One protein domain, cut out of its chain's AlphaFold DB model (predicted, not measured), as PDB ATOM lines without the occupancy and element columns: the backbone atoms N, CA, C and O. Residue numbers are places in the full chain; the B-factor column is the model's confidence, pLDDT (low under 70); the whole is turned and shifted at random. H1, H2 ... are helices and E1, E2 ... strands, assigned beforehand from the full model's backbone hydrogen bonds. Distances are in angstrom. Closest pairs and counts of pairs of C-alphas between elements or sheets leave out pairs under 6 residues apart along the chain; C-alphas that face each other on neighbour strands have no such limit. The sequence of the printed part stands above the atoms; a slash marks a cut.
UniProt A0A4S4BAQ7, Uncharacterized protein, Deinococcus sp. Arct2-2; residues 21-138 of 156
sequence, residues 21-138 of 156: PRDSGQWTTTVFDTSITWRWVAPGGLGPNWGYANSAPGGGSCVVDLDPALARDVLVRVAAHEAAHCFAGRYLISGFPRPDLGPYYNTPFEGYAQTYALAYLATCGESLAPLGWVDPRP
ATOM      1  N   PRO A  21     110.648  59.619  82.264       47.09
ATOM      2  CA  PRO A  21     110.719  59.115  83.628       47.09
ATOM      3  C   PRO A  21     109.882  60.011  84.531       47.09
ATOM      4  O   PRO A  21     110.011  61.224  84.468       47.09
ATOM      5  N   ARG A  22     108.997  59.427  85.335       48.97
ATOM      6  CA  ARG A  22     108.034  60.139  86.193       48.97
ATOM      7  C   ARG A  22     108.678  61.232  87.069       48.97
ATOM      8  O   ARG A  22     108.014  62.200  87.425       48.97
ATOM      9  N   ASP A  23     109.981  61.107  87.319       47.25
ATOM     10  CA  ASP A  23     110.855  62.057  88.019       47.25
ATOM     11  C   ASP A  23     111.161  63.340  87.211       47.25
ATOM     12  O   ASP A  23     111.780  64.268  87.724       47.25
ATOM     13  N   SER A  24     110.700  63.433  85.959       55.16
ATOM     14  CA  SER A  24     110.705  64.646  85.132       55.16
ATOM     15  C   SER A  24     109.403  65.448  85.235       55.16
ATOM     16  O   SER A  24     109.245  66.439  84.525       55.16
ATOM     17  N   GLY A  25     108.451  65.041  86.084       76.12
ATOM     18  CA  GLY A  25     107.217  65.781  86.382       76.12
ATOM     19  C   GLY A  25     107.449  66.998  87.279       76.12
ATOM     20  O   GLY A  25     106.626  67.277  88.148       76.12
ATOM     21  N   GLN A  26     108.588  67.670  87.113       90.25
ATOM     22  CA  GLN A  26     108.975  68.843  87.872       90.25
ATOM     23  C   GLN A  26     109.327  69.987  86.930       90.25
ATOM     24  O   GLN A  26     110.067  69.820  85.963       90.25
ATOM     25  N   TRP A  27     108.834  71.174  87.243       93.06
ATOM     26  CA  TRP A  27     109.230  72.410  86.579       93.06
ATOM     27  C   TRP A  27     109.187  73.546  87.591       93.06
ATOM     28  O   TRP A  27     108.687  73.394  88.702       93.06
ATOM     29  N   THR A  28     109.764  74.688  87.237       96.56
ATOM     30  CA  THR A  28     109.794  75.854  88.120       96.56
ATOM     31  C   THR A  28     109.197  77.053  87.415       96.56
ATOM     32  O   THR A  28     109.468  77.287  86.240       96.56
ATOM     33  N   THR A  29     108.386  77.810  88.142       97.62
ATOM     34  CA  THR A  29     107.863  79.103  87.707       97.62
ATOM     35  C   THR A  29     108.318  80.182  88.681       97.62
ATOM     36  O   THR A  29     108.784  79.892  89.783       97.62
ATOM     37  N   THR A  30     108.252  81.443  88.263       98.12
ATOM     38  CA  THR A  30     108.456  82.581  89.164       98.12
ATOM     39  C   THR A  30     107.225  83.458  89.091       98.12
ATOM     40  O   THR A  30     106.872  83.939  88.017       98.12
ATOM     41  N   VAL A  31     106.562  83.634  90.229       97.50
ATOM     42  CA  VAL A  31     105.332  84.417  90.356       97.50
ATOM     43  C   VAL A  31     105.468  85.255  91.618       97.50
ATOM     44  O   VAL A  31     105.800  84.714  92.668       97.50
ATOM     45  N   PHE A  32     105.262  86.572  91.515       97.19
ATOM     46  CA  PHE A  32     105.369  87.500  92.651       97.19
ATOM     47  C   PHE A  32     106.655  87.307  93.478       97.19
ATOM     48  O   PHE A  32     106.617  87.020  94.674       97.19
ATOM     49  N   ASP A  33     107.810  87.387  92.809       95.75
ATOM     50  CA  ASP A  33     109.146  87.227  93.410       95.75
ATOM     51  C   ASP A  33     109.345  85.925  94.212       95.75
ATOM     52  O   ASP A  33     110.225  85.849  95.072       95.75
ATOM     53  N   THR A  34     108.519  84.910  93.944       97.81
ATOM     54  CA  THR A  34     108.567  83.590  94.572       97.81
ATOM     55  C   THR A  34     108.846  82.553  93.496       97.81
ATOM     56  O   THR A  34     108.076  82.408  92.543       97.81
ATOM     57  N   SER A  35     109.955  81.830  93.631       98.38
ATOM     58  CA  SER A  35     110.265  80.689  92.770       98.38
ATOM     59  C   SER A  35     109.505  79.457  93.265       98.38
ATOM     60  O   SER A  35     109.748  78.995  94.377       98.38
ATOM     61  N   ILE A  36     108.575  78.934  92.467       98.38
ATOM     62  CA  ILE A  36     107.774  77.759  92.827       98.38
ATOM     63  C   ILE A  36     108.211  76.582  91.968       98.38
ATOM     64  O   ILE A  36     108.020  76.583  90.752       98.38
ATOM     65  N   THR A  37     108.782  75.570  92.607       97.75
ATOM     66  CA  THR A  37     109.065  74.274  92.004       97.75
ATOM     67  C   THR A  37     107.852  73.370  92.174       97.75
ATOM     68  O   THR A  37     107.536  72.942  93.277       97.75
ATOM     69  N   TRP A  38     107.186  73.056  91.077       96.62
ATOM     70  CA  TRP A  38     106.042  72.154  91.038       96.62
ATOM     71  C   TRP A  38     106.532  70.735  90.834       96.62
ATOM     72  O   TRP A  38     107.385  70.528  89.977       96.62
ATOM     73  N   ARG A  39     105.991  69.765  91.567       94.94
ATOM     74  CA  ARG A  39     106.317  68.349  91.412       94.94
ATOM     75  C   ARG A  39     105.046  67.518  91.412       94.94
ATOM     76  O   ARG A  39     104.234  67.579  92.332       94.94
ATOM     77  N   TRP A  40     104.890  66.687  90.393       92.31
ATOM     78  CA  TRP A  40     103.919  65.602  90.448       92.31
ATOM     79  C   TRP A  40     104.446  64.484  91.329       92.31
ATOM     80  O   TRP A  40     105.528  63.942  91.097       92.31
ATOM     81  N   VAL A  41     103.662  64.121  92.334       89.94
ATOM     82  CA  VAL A  41     103.944  62.949  93.158       89.94
ATOM     83  C   VAL A  41     103.300  61.700  92.555       89.94
ATOM     84  O   VAL A  41     102.531  61.753  91.591       89.94
ATOM     85  N   ALA A  42     103.601  60.535  93.125       86.44
ATOM     86  CA  ALA A  42     102.798  59.356  92.838       86.44
ATOM     87  C   ALA A  42     101.332  59.596  93.256       86.44
ATOM     88  O   ALA A  42     101.137  60.159  94.331       86.44
ATOM     89  N   PRO A  43     100.313  59.152  92.489       84.31
ATOM     90  CA  PRO A  43      98.931  59.163  92.947       84.31
ATOM     91  C   PRO A  43      98.787  58.496  94.310       84.31
ATOM     92  O   PRO A  43      99.336  57.413  94.530       84.31
ATOM     93  N   GLY A  44      98.098  59.171  95.227       82.81
ATOM     94  CA  GLY A  44      97.972  58.772  96.629       82.81
ATOM     95  C   GLY A  44      99.235  58.976  97.479       82.81
ATOM     96  O   GLY A  44      99.205  58.729  98.682       82.81
ATOM     97  N   GLY A  45     100.341  59.454  96.900       86.38
ATOM     98  CA  GLY A  45     101.607  59.707  97.600       86.38
ATOM     99  C   GLY A  45     101.536  60.837  98.630       86.38
ATOM    100  O   GLY A  45     102.387  60.910  99.511       86.38
ATOM    101  N   LEU A  46     100.500  61.676  98.553       89.00
ATOM    102  CA  LEU A  46     100.180  62.721  99.531       89.00
ATOM    103  C   LEU A  46      99.199  62.250 100.623       89.00
ATOM    104  O   LEU A  46      98.791  63.039 101.478       89.00
ATOM    105  N   GLY A  47      98.823  60.966 100.624       89.75
ATOM    106  CA  GLY A  47      97.872  60.403 101.577       89.75
ATOM    107  C   GLY A  47      96.496  61.074 101.462       89.75
ATOM    108  O   GLY A  47      95.896  61.017 100.391       89.75
ATOM    109  N   PRO A  48      95.964  61.685 102.540       89.62
ATOM    110  CA  PRO A  48      94.660  62.348 102.500       89.62
ATOM    111  C   PRO A  48      94.677  63.706 101.777       89.62
ATOM    112  O   PRO A  48      93.608  64.267 101.543       89.62
ATOM    113  N   ASN A  49      95.855  64.245 101.450       91.69
ATOM    114  CA  ASN A  49      95.998  65.560 100.834       91.69
ATOM    115  C   ASN A  49      96.091  65.451  99.308       91.69
ATOM    116  O   ASN A  49      96.557  64.453  98.763       91.69
ATOM    117  N   TRP A  50      95.677  66.508  98.613       93.75
ATOM    118  CA  TRP A  50      95.758  66.611  97.149       93.75
ATOM    119  C   TRP A  50      96.892  67.517  96.667       93.75
ATOM    120  O   TRP A  50      97.321  67.415  95.515       93.75
ATOM    121  N   GLY A  51      97.383  68.375  97.557       96.25
ATOM    122  CA  GLY A  51      98.529  69.243  97.361       96.25
ATOM    123  C   GLY A  51      99.305  69.409  98.665       96.25
ATOM    124  O   GLY A  51      98.798  69.073  99.740       96.25
ATOM    125  N   TYR A  52     100.551  69.858  98.558       96.88
ATOM    126  CA  TYR A  52     101.357  70.252  99.708       96.88
ATOM    127  C   TYR A  52     102.429  71.263  99.304       96.88
ATOM    128  O   TYR A  52     103.244  70.988  98.422       96.88
ATOM    129  N   ALA A  53     102.469  72.407  99.982       97.44
ATOM    130  CA  ALA A  53     103.497  73.424  99.804       97.44
ATOM    131  C   ALA A  53     104.546  73.404 100.929       97.44
ATOM    132  O   ALA A  53     104.228  73.360 102.118       97.44
ATOM    133  N   ASN A  54     105.818  73.536 100.557       96.38
ATOM    134  CA  ASN A  54     106.932  73.727 101.477       96.38
ATOM    135  C   ASN A  54     107.728  74.975 101.081       96.38
ATOM    136  O   ASN A  54     108.411  74.990 100.058       96.38
ATOM    137  N   SER A  55     107.629  76.029 101.891       95.38
ATOM    138  CA  SER A  55     108.344  77.287 101.659       95.38
ATOM    139  C   SER A  55     109.722  77.272 102.309       95.38
ATOM    140  O   SER A  55     109.858  76.947 103.489       95.38
ATOM    141  N   ALA A  56     110.739  77.713 101.571       93.38
ATOM    142  CA  ALA A  56     112.038  78.022 102.152       93.38
ATOM    143  C   ALA A  56     111.934  79.235 103.105       93.38
ATOM    144  O   ALA A  56     111.024  80.062 102.962       93.38
ATOM    145  N   PRO A  57     112.874  79.400 104.057       92.06
ATOM    146  CA  PRO A  57     112.917  80.579 104.917       92.06
ATOM    147  C   PRO A  57     112.873  81.890 104.114       92.06
ATOM    148  O   PRO A  57     113.617  82.067 103.150       92.06
ATOM    149  N   GLY A  58     111.980  82.804 104.502       90.56
ATOM    150  CA  GLY A  58     111.752  84.075 103.800       90.56
ATOM    151  C   GLY A  58     110.900  83.978 102.524       90.56
ATOM    152  O   GLY A  58     110.639  85.004 101.899       90.56
ATOM    153  N   GLY A  59     110.465  82.776 102.130       92.00
ATOM    154  CA  GLY A  59     109.499  82.546 101.052       92.00
ATOM    155  C   GLY A  59     109.970  82.918  99.645       92.00
ATOM    156  O   GLY A  59     109.151  83.017  98.745       92.00
ATOM    157  N   GLY A  60     111.270  83.138  99.423       95.50
ATOM    158  CA  GLY A  60     111.803  83.401  98.077       95.50
ATOM    159  C   GLY A  60     111.742  82.182  97.148       95.50
ATOM    160  O   GLY A  60     111.714  82.328  95.926       95.50
ATOM    161  N   SER A  61     111.689  80.977  97.719       97.69
ATOM    162  CA  SER A  61     111.469  79.729  96.993       97.69
ATOM    163  C   SER A  61     110.522  78.797  97.745       97.69
ATOM    164  O   SER A  61     110.392  78.867  98.970       97.69
ATOM    165  N   CYS A  62     109.842  77.933  97.000       97.38
ATOM    166  CA  CYS A  62     108.839  77.009  97.504       97.38
ATOM    167  C   CYS A  62     108.788  75.755  96.627       97.38
ATOM    168  O   CYS A  62     108.975  75.843  95.413       97.38
ATOM    169  N   VAL A  63     108.507  74.600  97.222       97.81
ATOM    170  CA  VAL A  63     108.178  73.369  96.495       97.81
ATOM    171  C   VAL A  63     106.698  73.079  96.690       97.81
ATOM    172  O   VAL A  63     106.221  73.107  97.820       97.81
ATOM    173  N   VAL A  64     105.986  72.794  95.604       98.06
ATOM    174  CA  VAL A  64     104.579  72.396  95.618       98.06
ATOM    175  C   VAL A  64     104.445  70.999  95.031       98.06
ATOM    176  O   VAL A  64     104.695  70.785  93.843       98.06
ATOM    177  N   ASP A  65     104.013  70.067  95.867       97.12
ATOM    178  CA  ASP A  65     103.663  68.707  95.487       97.12
ATOM    179  C   ASP A  65     102.183  68.621  95.127       97.12
ATOM    180  O   ASP A  65     101.340  69.137  95.855       97.12
ATOM    181  N   LEU A  66     101.859  67.959  94.017       95.38
ATOM    182  CA  LEU A  66     100.484  67.774  93.544       95.38
ATOM    183  C   LEU A  66     100.232  66.321  93.154       95.38
ATOM    184  O   LEU A  66     101.085  65.681  92.529       95.38
ATOM    185  N   ASP A  67      99.038  65.820  93.467       91.69
ATOM    186  CA  ASP A  67      98.570  64.535  92.952       91.69
ATOM    187  C   ASP A  67      98.097  64.691  91.489       91.69
ATOM    188  O   ASP A  67      97.152  65.440  91.217       91.69
ATOM    189  N   PRO A  68      98.714  63.999  90.512       83.00
ATOM    190  CA  PRO A  68      98.324  64.111  89.108       83.00
ATOM    191  C   PRO A  68      96.994  63.410  88.780       83.00
ATOM    192  O   PRO A  68      96.499  63.565  87.667       83.00
ATOM    193  N   ALA A  69      96.408  62.638  89.704       86.94
ATOM    194  CA  ALA A  69      95.120  61.967  89.506       86.94
ATOM    195  C   ALA A  69      93.903  62.898  89.670       86.94
ATOM    196  O   ALA A  69      92.767  62.466  89.468       86.94
ATOM    197  N   LEU A  70      94.116  64.165  90.036       86.75
ATOM    198  CA  LEU A  70      93.042  65.138  90.203       86.75
ATOM    199  C   LEU A  70      92.352  65.466  88.875       86.75
ATOM    200  O   LEU A  70      92.990  65.659  87.839       86.75
ATOM    201  N   ALA A  71      91.027  65.626  88.936       87.56
ATOM    202  CA  ALA A  71      90.278  66.271  87.866       87.56
ATOM    203  C   ALA A  71      90.803  67.699  87.641       87.56
ATOM    204  O   ALA A  71      91.322  68.339  88.557       87.56
ATOM    205  N   ARG A  72      90.710  68.203  86.407       85.44
ATOM    206  CA  ARG A  72      91.409  69.433  86.010       85.44
ATOM    207  C   ARG A  72      90.963  70.672  86.794       85.44
ATOM    208  O   ARG A  72      91.807  71.475  87.176       85.44
ATOM    209  N   ASP A  73      89.667  70.825  87.010       84.88
ATOM    210  CA  ASP A  73      89.071  71.895  87.817       84.88
ATOM    211  C   ASP A  73      89.586  71.853  89.265       84.88
ATOM    212  O   ASP A  73      90.007  72.870  89.823       84.88
ATOM    213  N   VAL A  74      89.663  70.649  89.841       94.56
ATOM    214  CA  VAL A  74      90.221  70.425  91.180       94.56
ATOM    215  C   VAL A  74      91.715  70.749  91.209       94.56
ATOM    216  O   VAL A  74      92.164  71.447  92.114       94.56
ATOM    217  N   LEU A  75      92.474  70.320  90.197       94.81
ATOM    218  CA  LEU A  75      93.906  70.590  90.077       94.81
ATOM    219  C   LEU A  75      94.202  72.092  90.064       94.81
ATOM    220  O   LEU A  75      95.126  72.525  90.745       94.81
ATOM    221  N   VAL A  76      93.428  72.893  89.322       96.75
ATOM    222  CA  VAL A  76      93.645  74.348  89.268       96.75
ATOM    223  C   VAL A  76      93.427  74.970  90.643       96.75
ATOM    224  O   VAL A  76      94.257  75.753  91.104       96.75
ATOM    225  N   ARG A  77      92.339  74.585  91.324       97.56
ATOM    226  CA  ARG A  77      92.045  75.075  92.673       97.56
ATOM    227  C   ARG A  77      93.147  74.702  93.660       97.56
ATOM    228  O   ARG A  77      93.584  75.564  94.415       97.56
ATOM    229  N   VAL A  78      93.585  73.442  93.654       97.81
ATOM    230  CA  VAL A  78      94.635  72.943  94.553       97.81
ATOM    231  C   VAL A  78      95.961  73.639  94.254       97.81
ATOM    232  O   VAL A  78      96.568  74.181  95.163       97.81
ATOM    233  N   ALA A  79      96.382  73.744  92.995       97.94
ATOM    234  CA  ALA A  79      97.624  74.436  92.653       97.94
ATOM    235  C   ALA A  79      97.608  75.922  93.054       97.94
ATOM    236  O   ALA A  79      98.612  76.431  93.548       97.94
ATOM    237  N   ALA A  80      96.477  76.619  92.885       98.38
ATOM    238  CA  ALA A  80      96.329  77.995  93.354       98.38
ATOM    239  C   ALA A  80      96.356  78.094  94.889       98.38
ATOM    240  O   ALA A  80      96.947  79.031  95.424       98.38
ATOM    241  N   HIS A  81      95.753  77.127  95.587       98.25
ATOM    242  CA  HIS A  81      95.803  77.014  97.045       98.25
ATOM    243  C   HIS A  81      97.248  76.815  97.530       98.25
ATOM    244  O   HIS A  81      97.737  77.585  98.350       98.25
ATOM    245  N   GLU A  82      97.977  75.854  96.966       98.38
ATOM    246  CA  GLU A  82      99.363  75.590  97.364       98.38
ATOM    247  C   GLU A  82     100.311  76.748  97.008       98.38
ATOM    248  O   GLU A  82     101.193  77.098  97.793       98.38
ATOM    249  N   ALA A  83     100.105  77.422  95.870       98.38
ATOM    250  CA  ALA A  83     100.855  78.638  95.541       98.38
ATOM    251  C   ALA A  83     100.651  79.739  96.589       98.38
ATOM    252  O   ALA A  83     101.586  80.466  96.926       98.38
ATOM    253  N   ALA A  84      99.438  79.856  97.127       97.81
ATOM    254  CA  ALA A  84      99.142  80.830  98.159       97.81
ATOM    255  C   ALA A  84      99.939  80.560  99.439       97.81
ATOM    256  O   ALA A  84     100.475  81.507 100.008       97.81
ATOM    257  N   HIS A  85     100.122  79.302  99.849       97.31
ATOM    258  CA  HIS A  85     101.023  78.974 100.962       97.31
ATOM    259  C   HIS A  85     102.453  79.475 100.713       97.31
ATOM    260  O   HIS A  85     103.069  80.049 101.613       97.31
ATOM    261  N   CYS A  86     102.954  79.372  99.477       97.50
ATOM    262  CA  CYS A  86     104.249  79.945  99.097       97.50
ATOM    263  C   CYS A  86     104.276  81.479  99.247       97.50
ATOM    264  O   CYS A  86     105.189  82.048  99.854       97.50
ATOM    265  N   PHE A  87     103.245  82.165  98.746       97.31
ATOM    266  CA  PHE A  87     103.143  83.624  98.847       97.31
ATOM    267  C   PHE A  87     102.978  84.104 100.292       97.31
ATOM    268  O   PHE A  87     103.503  85.157 100.653       97.31
ATOM    269  N   ALA A  88     102.282  83.334 101.131       95.38
ATOM    270  CA  ALA A  88     102.116  83.642 102.545       95.38
ATOM    271  C   ALA A  88     103.470  83.689 103.260       95.38
ATOM    272  O   ALA A  88     103.728  84.632 104.010       95.38
ATOM    273  N   GLY A  89     104.367  82.745 102.957       93.12
ATOM    274  CA  GLY A  89     105.748  82.772 103.439       93.12
ATOM    275  C   GLY A  89     106.522  84.004 102.958       93.12
ATOM    276  O   GLY A  89     107.207  84.651 103.749       93.12
ATOM    277  N   ARG A  90     106.380  84.369 101.675       95.56
ATOM    278  CA  ARG A  90     107.098  85.502 101.059       95.56
ATOM    279  C   ARG A  90     106.680  86.863 101.606       95.56
ATOM    280  O   ARG A  90     107.517  87.765 101.727       95.56
ATOM    281  N   TYR A  91     105.388  87.020 101.870       95.75
ATOM    282  CA  TYR A  91     104.758  88.288 102.240       95.75
ATOM    283  C   TYR A  91     104.300  88.342 103.699       95.75
ATOM    284  O   TYR A  91     103.650  89.310 104.089       95.75
ATOM    285  N   LEU A  92     104.667  87.340 104.507       92.75
ATOM    286  CA  LEU A  92     104.336  87.232 105.933       92.75
ATOM    287  C   LEU A  92     102.826  87.337 106.201       92.75
ATOM    288  O   LEU A  92     102.384  87.993 107.145       92.75
ATOM    289  N   ILE A  93     102.026  86.693 105.349       90.94
ATOM    290  CA  ILE A  93     100.566  86.731 105.435       90.94
ATOM    291  C   ILE A  93     100.092  85.631 106.386       90.94
ATOM    292  O   ILE A  93     100.451  84.464 106.247       90.94
ATOM    293  N   SER A  94      99.268  86.010 107.358       86.62
ATOM    294  CA  SER A  94      98.583  85.096 108.268       86.62
ATOM    295  C   SER A  94      97.319  85.767 108.818       86.62
ATOM    296  O   SER A  94      97.040  86.928 108.521       86.62
ATOM    297  N   GLY A  95      96.555  85.039 109.630       82.81
ATOM    298  CA  GLY A  95      95.400  85.577 110.356       82.81
ATOM    299  C   GLY A  95      94.080  85.544 109.589       82.81
ATOM    300  O   GLY A  95      93.239  86.388 109.858       82.81
ATOM    301  N   PHE A  96      93.896  84.621 108.634       88.38
ATOM    302  CA  PHE A  96      92.688  84.541 107.792       88.38
ATOM    303  C   PHE A  96      91.878  83.256 108.066       88.38
ATOM    304  O   PHE A  96      91.702  82.450 107.154       88.38
ATOM    305  N   PRO A  97      91.402  82.994 109.295       88.88
ATOM    306  CA  PRO A  97      90.563  81.825 109.542       88.88
ATOM    307  C   PRO A  97      89.249  81.922 108.748       88.88
ATOM    308  O   PRO A  97      88.611  82.974 108.692       88.88
ATOM    309  N   ARG A  98      88.829  80.808 108.143       89.56
ATOM    310  CA  ARG A  98      87.591  80.675 107.357       89.56
ATOM    311  C   ARG A  98      86.697  79.568 107.923       89.56
ATOM    312  O   ARG A  98      86.544  78.520 107.291       89.56
ATOM    313  N   PRO A  99      86.112  79.756 109.123       88.88
ATOM    314  CA  PRO A  99      85.243  78.750 109.736       88.88
ATOM    315  C   PRO A  99      83.995  78.458 108.890       88.88
ATOM    316  O   PRO A  99      83.461  77.353 108.951       88.88
ATOM    317  N   ASP A 100      83.569  79.415 108.062       90.88
ATOM    318  CA  ASP A 100      82.468  79.284 107.105       90.88
ATOM    319  C   ASP A 100      82.726  78.224 106.022       90.88
ATOM    320  O   ASP A 100      81.784  77.650 105.483       90.88
ATOM    321  N   LEU A 101      83.996  77.919 105.732       89.00
ATOM    322  CA  LEU A 101      84.394  76.893 104.764       89.00
ATOM    323  C   LEU A 101      84.636  75.521 105.413       89.00
ATOM    324  O   LEU A 101      84.948  74.552 104.718       89.00
ATOM    325  N   GLY A 102      84.493  75.423 106.737       91.12
ATOM    326  CA  GLY A 102      84.684  74.202 107.511       91.12
ATOM    327  C   GLY A 102      85.937  74.213 108.399       91.12
ATOM    328  O   GLY A 102      86.772  75.117 108.326       91.12
ATOM    329  N   PRO A 103      86.095  73.187 109.257       91.50
ATOM    330  CA  PRO A 103      87.100  73.181 110.322       91.50
ATOM    331  C   PRO A 103      88.543  73.196 109.808       91.50
ATOM    332  O   PRO A 103      89.405  73.781 110.456       91.50
ATOM    333  N   TYR A 104      88.803  72.601 108.640       88.75
ATOM    334  CA  TYR A 104      90.134  72.574 108.026       88.75
ATOM    335  C   TYR A 104      90.656  73.990 107.714       88.75
ATOM    336  O   TYR A 104      91.794  74.326 108.036       88.75
ATOM    337  N   TYR A 105      89.793  74.862 107.186       91.44
ATOM    338  CA  TYR A 105      90.155  76.236 106.818       91.44
ATOM    339  C   TYR A 105      90.054  77.229 107.983       91.44
ATOM    340  O   TYR A 105      90.312  78.418 107.806       91.44
ATOM    341  N   ASN A 106      89.709  76.770 109.189       90.50
ATOM    342  CA  ASN A 106      89.703  77.610 110.388       90.50
ATOM    343  C   ASN A 106      91.121  77.905 110.911       90.50
ATOM    344  O   ASN A 106      91.292  78.661 111.867       90.50
ATOM    345  N   THR A 107      92.156  77.321 110.305       90.94
ATOM    346  CA  THR A 107      93.530  77.717 110.608       90.94
ATOM    347  C   THR A 107      93.914  78.967 109.799       90.94
ATOM    348  O   THR A 107      93.470  79.130 108.658       90.94
ATOM    349  N   PRO A 108      94.750  79.865 110.354       87.81
ATOM    350  CA  PRO A 108      95.074  81.134 109.702       87.81
ATOM    351  C   PRO A 108      95.702  81.023 108.303       87.81
ATOM    352  O   PRO A 108      95.501  81.924 107.491       87.81
ATOM    353  N   PHE A 109      96.468  79.961 108.036       92.38
ATOM    354  CA  PHE A 109      97.168  79.755 106.763       92.38
ATOM    355  C   PHE A 109      96.277  79.073 105.722       92.38
ATOM    356  O   PHE A 109      96.185  79.551 104.593       92.38
ATOM    357  N   GLU A 110      95.554  78.022 106.115       95.19
ATOM    358  CA  GLU A 110      94.641  77.307 105.215       95.19
ATOM    359  C   GLU A 110      93.498  78.207 104.736       95.19
ATOM    360  O   GLU A 110      93.120  78.175 103.563       95.19
ATOM    361  N   GLY A 111      92.961  79.058 105.615       95.25
ATOM    362  CA  GLY A 111      91.899  79.982 105.232       95.25
ATOM    363  C   GLY A 111      92.375  81.091 104.283       95.25
ATOM    364  O   GLY A 111      91.647  81.435 103.345       95.25
ATOM    365  N   TYR A 112      93.612  81.588 104.428       95.75
ATOM    366  CA  TYR A 112      94.224  82.473 103.425       95.75
ATOM    367  C   TYR A 112      94.385  81.750 102.085       95.75
ATOM    368  O   TYR A 112      93.907  82.249 101.063       95.75
ATOM    369  N   ALA A 113      95.004  80.568 102.092       97.12
ATOM    370  CA  ALA A 113      95.296  79.820 100.878       97.12
ATOM    371  C   ALA A 113      94.026  79.476 100.091       97.12
ATOM    372  O   ALA A 113      93.944  79.687  98.878       97.12
ATOM    373  N   GLN A 114      92.973  79.072 100.801       96.50
ATOM    374  CA  GLN A 114      91.677  78.816 100.196       96.50
ATOM    375  C   GLN A 114      91.012  80.090  99.664       96.50
ATOM    376  O   GLN A 114      90.413  80.064  98.588       96.50
ATOM    377  N   THR A 115      91.127  81.219 100.369       95.88
ATOM    378  CA  THR A 115      90.587  82.504  99.895       95.88
ATOM    379  C   THR A 115      91.297  82.966  98.620       95.88
ATOM    380  O   THR A 115      90.633  83.377  97.668       95.88
ATOM    381  N   TYR A 116      92.625  82.829  98.554       97.50
ATOM    382  CA  TYR A 116      93.396  83.104  97.342       97.50
ATOM    383  C   TYR A 116      92.971  82.189  96.188       97.50
ATOM    384  O   TYR A 116      92.726  82.677  95.089       97.50
ATOM    385  N   ALA A 117      92.818  80.881  96.421       97.69
ATOM    386  CA  ALA A 117      92.391  79.937  95.385       97.69
ATOM    387  C   ALA A 117      91.018  80.296  94.791       97.69
ATOM    388  O   ALA A 117      90.818  80.217  93.579       97.69
ATOM    389  N   LEU A 118      90.077  80.741  95.629       96.19
ATOM    390  CA  LEU A 118      88.771  81.222  95.174       96.19
ATOM    391  C   LEU A 118      88.896  82.512  94.349       96.19
ATOM    392  O   LEU A 118      88.293  82.611  93.280       96.19
ATOM    393  N   ALA A 119      89.711  83.472  94.798       97.19
ATOM    394  CA  ALA A 119      89.978  84.701  94.050       97.19
ATOM    395  C   ALA A 119      90.663  84.418  92.700       97.19
ATOM    396  O   ALA A 119      90.332  85.043  91.689       97.19
ATOM    397  N   TYR A 120      91.578  83.447  92.668       98.25
ATOM    398  CA  TYR A 120      92.243  82.986  91.456       98.25
ATOM    399  C   TYR A 120      91.230  82.453  90.451       98.25
ATOM    400  O   TYR A 120      91.191  82.931  89.322       98.25
ATOM    401  N   LEU A 121      90.371  81.514  90.856       97.56
ATOM    402  CA  LEU A 121      89.361  80.940  89.965       97.56
ATOM    403  C   LEU A 121      88.389  82.004  89.445       97.56
ATOM    404  O   LEU A 121      88.072  82.007  88.257       97.56
ATOM    405  N   ALA A 122      87.969  82.938  90.301       97.12
ATOM    406  CA  ALA A 122      87.090  84.035  89.906       97.12
ATOM    407  C   ALA A 122      87.739  84.988  88.883       97.12
ATOM    408  O   ALA A 122      87.055  85.503  88.004       97.12
ATOM    409  N   THR A 123      89.052  85.214  88.985       97.88
ATOM    410  CA  THR A 123      89.775  86.180  88.141       97.88
ATOM    411  C   THR A 123      90.312  85.545  86.859       97.88
ATOM    412  O   THR A 123      90.270  86.145  85.790       97.88
ATOM    413  N   CYS A 124      90.842  84.330  86.960       97.94
ATOM    414  CA  CYS A 124      91.653  83.683  85.933       97.94
ATOM    415  C   CYS A 124      90.969  82.476  85.281       97.94
ATOM    416  O   CYS A 124      91.431  82.011  84.235       97.94
ATOM    417  N   GLY A 125      89.868  81.991  85.861       96.81
ATOM    418  CA  GLY A 125      89.202  80.764  85.440       96.81
ATOM    419  C   GLY A 125      90.033  79.513  85.741       96.81
ATOM    420  O   GLY A 125      90.888  79.499  86.623       96.81
ATOM    421  N   GLU A 126      89.792  78.444  84.981       96.44
ATOM    422  CA  GLU A 126      90.432  77.132  85.169       96.44
ATOM    423  C   GLU A 126      91.740  76.957  84.370       96.44
ATOM    424  O   GLU A 126      92.039  75.856  83.889       96.44
ATOM    425  N   SER A 127      92.497  78.041  84.181       95.94
ATOM    426  CA  SER A 127      93.822  78.010  83.551       95.94
ATOM    427  C   SER A 127      94.914  78.164  84.605       95.94
ATOM    428  O   SER A 127      94.783  78.982  85.506       95.94
ATOM    429  N   LEU A 128      96.004  77.411  84.485       96.81
ATOM    430  CA  LEU A 128      97.232  77.508  85.281       96.81
ATOM    431  C   LEU A 128      98.297  78.392  84.625       96.81
ATOM    432  O   LEU A 128      99.334  78.649  85.239       96.81
ATOM    433  N   ALA A 129      98.059  78.882  83.404       96.81
ATOM    434  CA  ALA A 129      99.001  79.762  82.716       96.81
ATOM    435  C   ALA A 129      99.400  81.009  83.537       96.81
ATOM    436  O   ALA A 129     100.588  81.330  83.563       96.81
ATOM    437  N   PRO A 130      98.494  81.666  84.293       98.06
ATOM    438  CA  PRO A 130      98.864  82.774  85.180       98.06
ATOM    439  C   PRO A 130      99.839  82.385  86.302       98.06
ATOM    440  O   PRO A 130     100.597  83.226  86.773       98.06
ATOM    441  N   LEU A 131      99.885  81.111  86.711       97.56
ATOM    442  CA  LEU A 131     100.900  80.595  87.643       97.56
ATOM    443  C   LEU A 131     102.212  80.193  86.940       97.56
ATOM    444  O   LEU A 131     103.102  79.612  87.565       97.56
ATOM    445  N   GLY A 132     102.339  80.493  85.645       95.38
ATOM    446  CA  GLY A 132     103.509  80.220  84.814       95.38
ATOM    447  C   GLY A 132     103.540  78.822  84.197       95.38
ATOM    448  O   GLY A 132     104.579  78.412  83.685       95.38
ATOM    449  N   TRP A 133     102.444  78.061  84.264       94.56
ATOM    450  CA  TRP A 133     102.385  76.733  83.655       94.56
ATOM    451  C   TRP A 133     102.176  76.836  82.143       94.56
ATOM    452  O   TRP A 133     101.521  77.752  81.650       94.56
ATOM    453  N   VAL A 134     102.647  75.836  81.397       91.62
ATOM    454  CA  VAL A 134     102.166  75.623  80.028       91.62
ATOM    455  C   VAL A 134     100.783  74.985  80.123       91.62
ATOM    456  O   VAL A 134     100.651  73.838  80.549       91.62
ATOM    457  N   ASP A 135      99.749  75.735  79.754       90.88
ATOM    458  CA  ASP A 135      98.359  75.290  79.828       90.88
ATOM    459  C   ASP A 135      97.646  75.507  78.485       90.88
ATOM    460  O   ASP A 135      97.621  76.638  77.997       90.88
ATOM    461  N   PRO A 136      97.051  74.465  77.873       88.19
ATOM    462  CA  PRO A 136      96.260  74.631  76.655       88.19
ATOM    463  C   PRO A 136      94.952  75.407  76.873       88.19
ATOM    464  O   PRO A 136      94.343  75.846  75.897       88.19
ATOM    465  N   ARG A 137      94.479  75.565  78.117       91.06
ATOM    466  CA  ARG A 137      93.271  76.346  78.408       91.06
ATOM    467  C   ARG A 137      93.582  77.845  78.437       91.06
ATOM    468  O   ARG A 137      94.478  78.256  79.182       91.06
ATOM    469  N   PRO A 138      92.815  78.675  77.706       94.06
ATOM    470  CA  PRO A 138      92.998  80.118  77.747       94.06
ATOM    471  C   PRO A 138      92.705  80.646  79.154       94.06
ATOM    472  O   PRO A 138      91.709  80.275  79.775       94.06
TER     473      PRO A 138
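This is residues 21 to 138 of the 156 residues of an uncharacterized protein of Deinococcus sp. Arct2-2 (UniProt A0A4S4BAQ7). Picture a strongly twisted sheet of four strands with the long helix H1 packed on one face, and a second long helix, H3, crossing H1 on the side away from the sheet, so that H1 lies in the middle. The short helix H2 sits at the beginning of H3, far from the strands, and residues 125 to 138, with no named element, fold back from the end of H3 toward E1. The printed part has 118 residues, with four named strands followed by three named helices; the sheet is mixed, in the order E1 E2 E4 E3, and the class is mixed, helices and strands. The whole is compact, with a radius of gyration of the C-alphas of 13.6 A and spans of 40 by 30 by 29 A.

Find C-alpha 26 at (108.975, 68.843, 87.872); there E1 begins and runs to residue 31, 16.2 A away. E2 follows at residues 34 to 40, 19.0 A long, then E3 at residues 51 to 55 and E4 at residues 61 to 66, 16.6 A long. Look next at C-alpha 72 at (91.409, 69.433, 86.010), where H1 begins; it runs 28.2 A to residue 91. H2 is residues 103 to 106, and H3 is residues 108 to 124, 24.1 A long, ending at C-alpha 124 at (91.653, 83.683, 85.933).

Begin with the sheet, whose edge strands are E1 and E3. E1 and E2 form an antiparallel hairpin, with N 29 and O 36 at 2.9 A. E2 and E4 are parallel, with N 37 and O 62 at 2.8 A. E3 and E4 form another antiparallel hairpin, with N 54 and O 63 at 2.8 A. H1 is on the sheet, giving two layers, a helix on one face of a sheet; the closest C-alphas of E3 and H1 are those of Ala 53 and Glu 82, 5.3 A apart. H3 is not on the sheet but touches H1, the closest C-alphas being those of His 81 and Ala 113, 4.8 A apart; they run opposite ways at a steep tilt of 56 degrees. H2 only just touches H3, only at the corner, with 3 pairs of C-alphas within 8 A, the closest those of Tyr 105 and Gly 111, 4.4 A apart; H3 does so with residues 110 to 114 alone. H1 and H2 are apart. In H1 every O i to N i+4 pair is within hydrogen-bond range, in H3 12 of 13, and H2 is too short for such a pair.

The two C-alphas farthest apart are those of Pro 21 and Asp 100, at 41.9 A. The printed part has no cut, and the link from H1 to H2 is long. Look at residues 21 to 24 for pLDDT under 70; the mean of the printed part is 92.1.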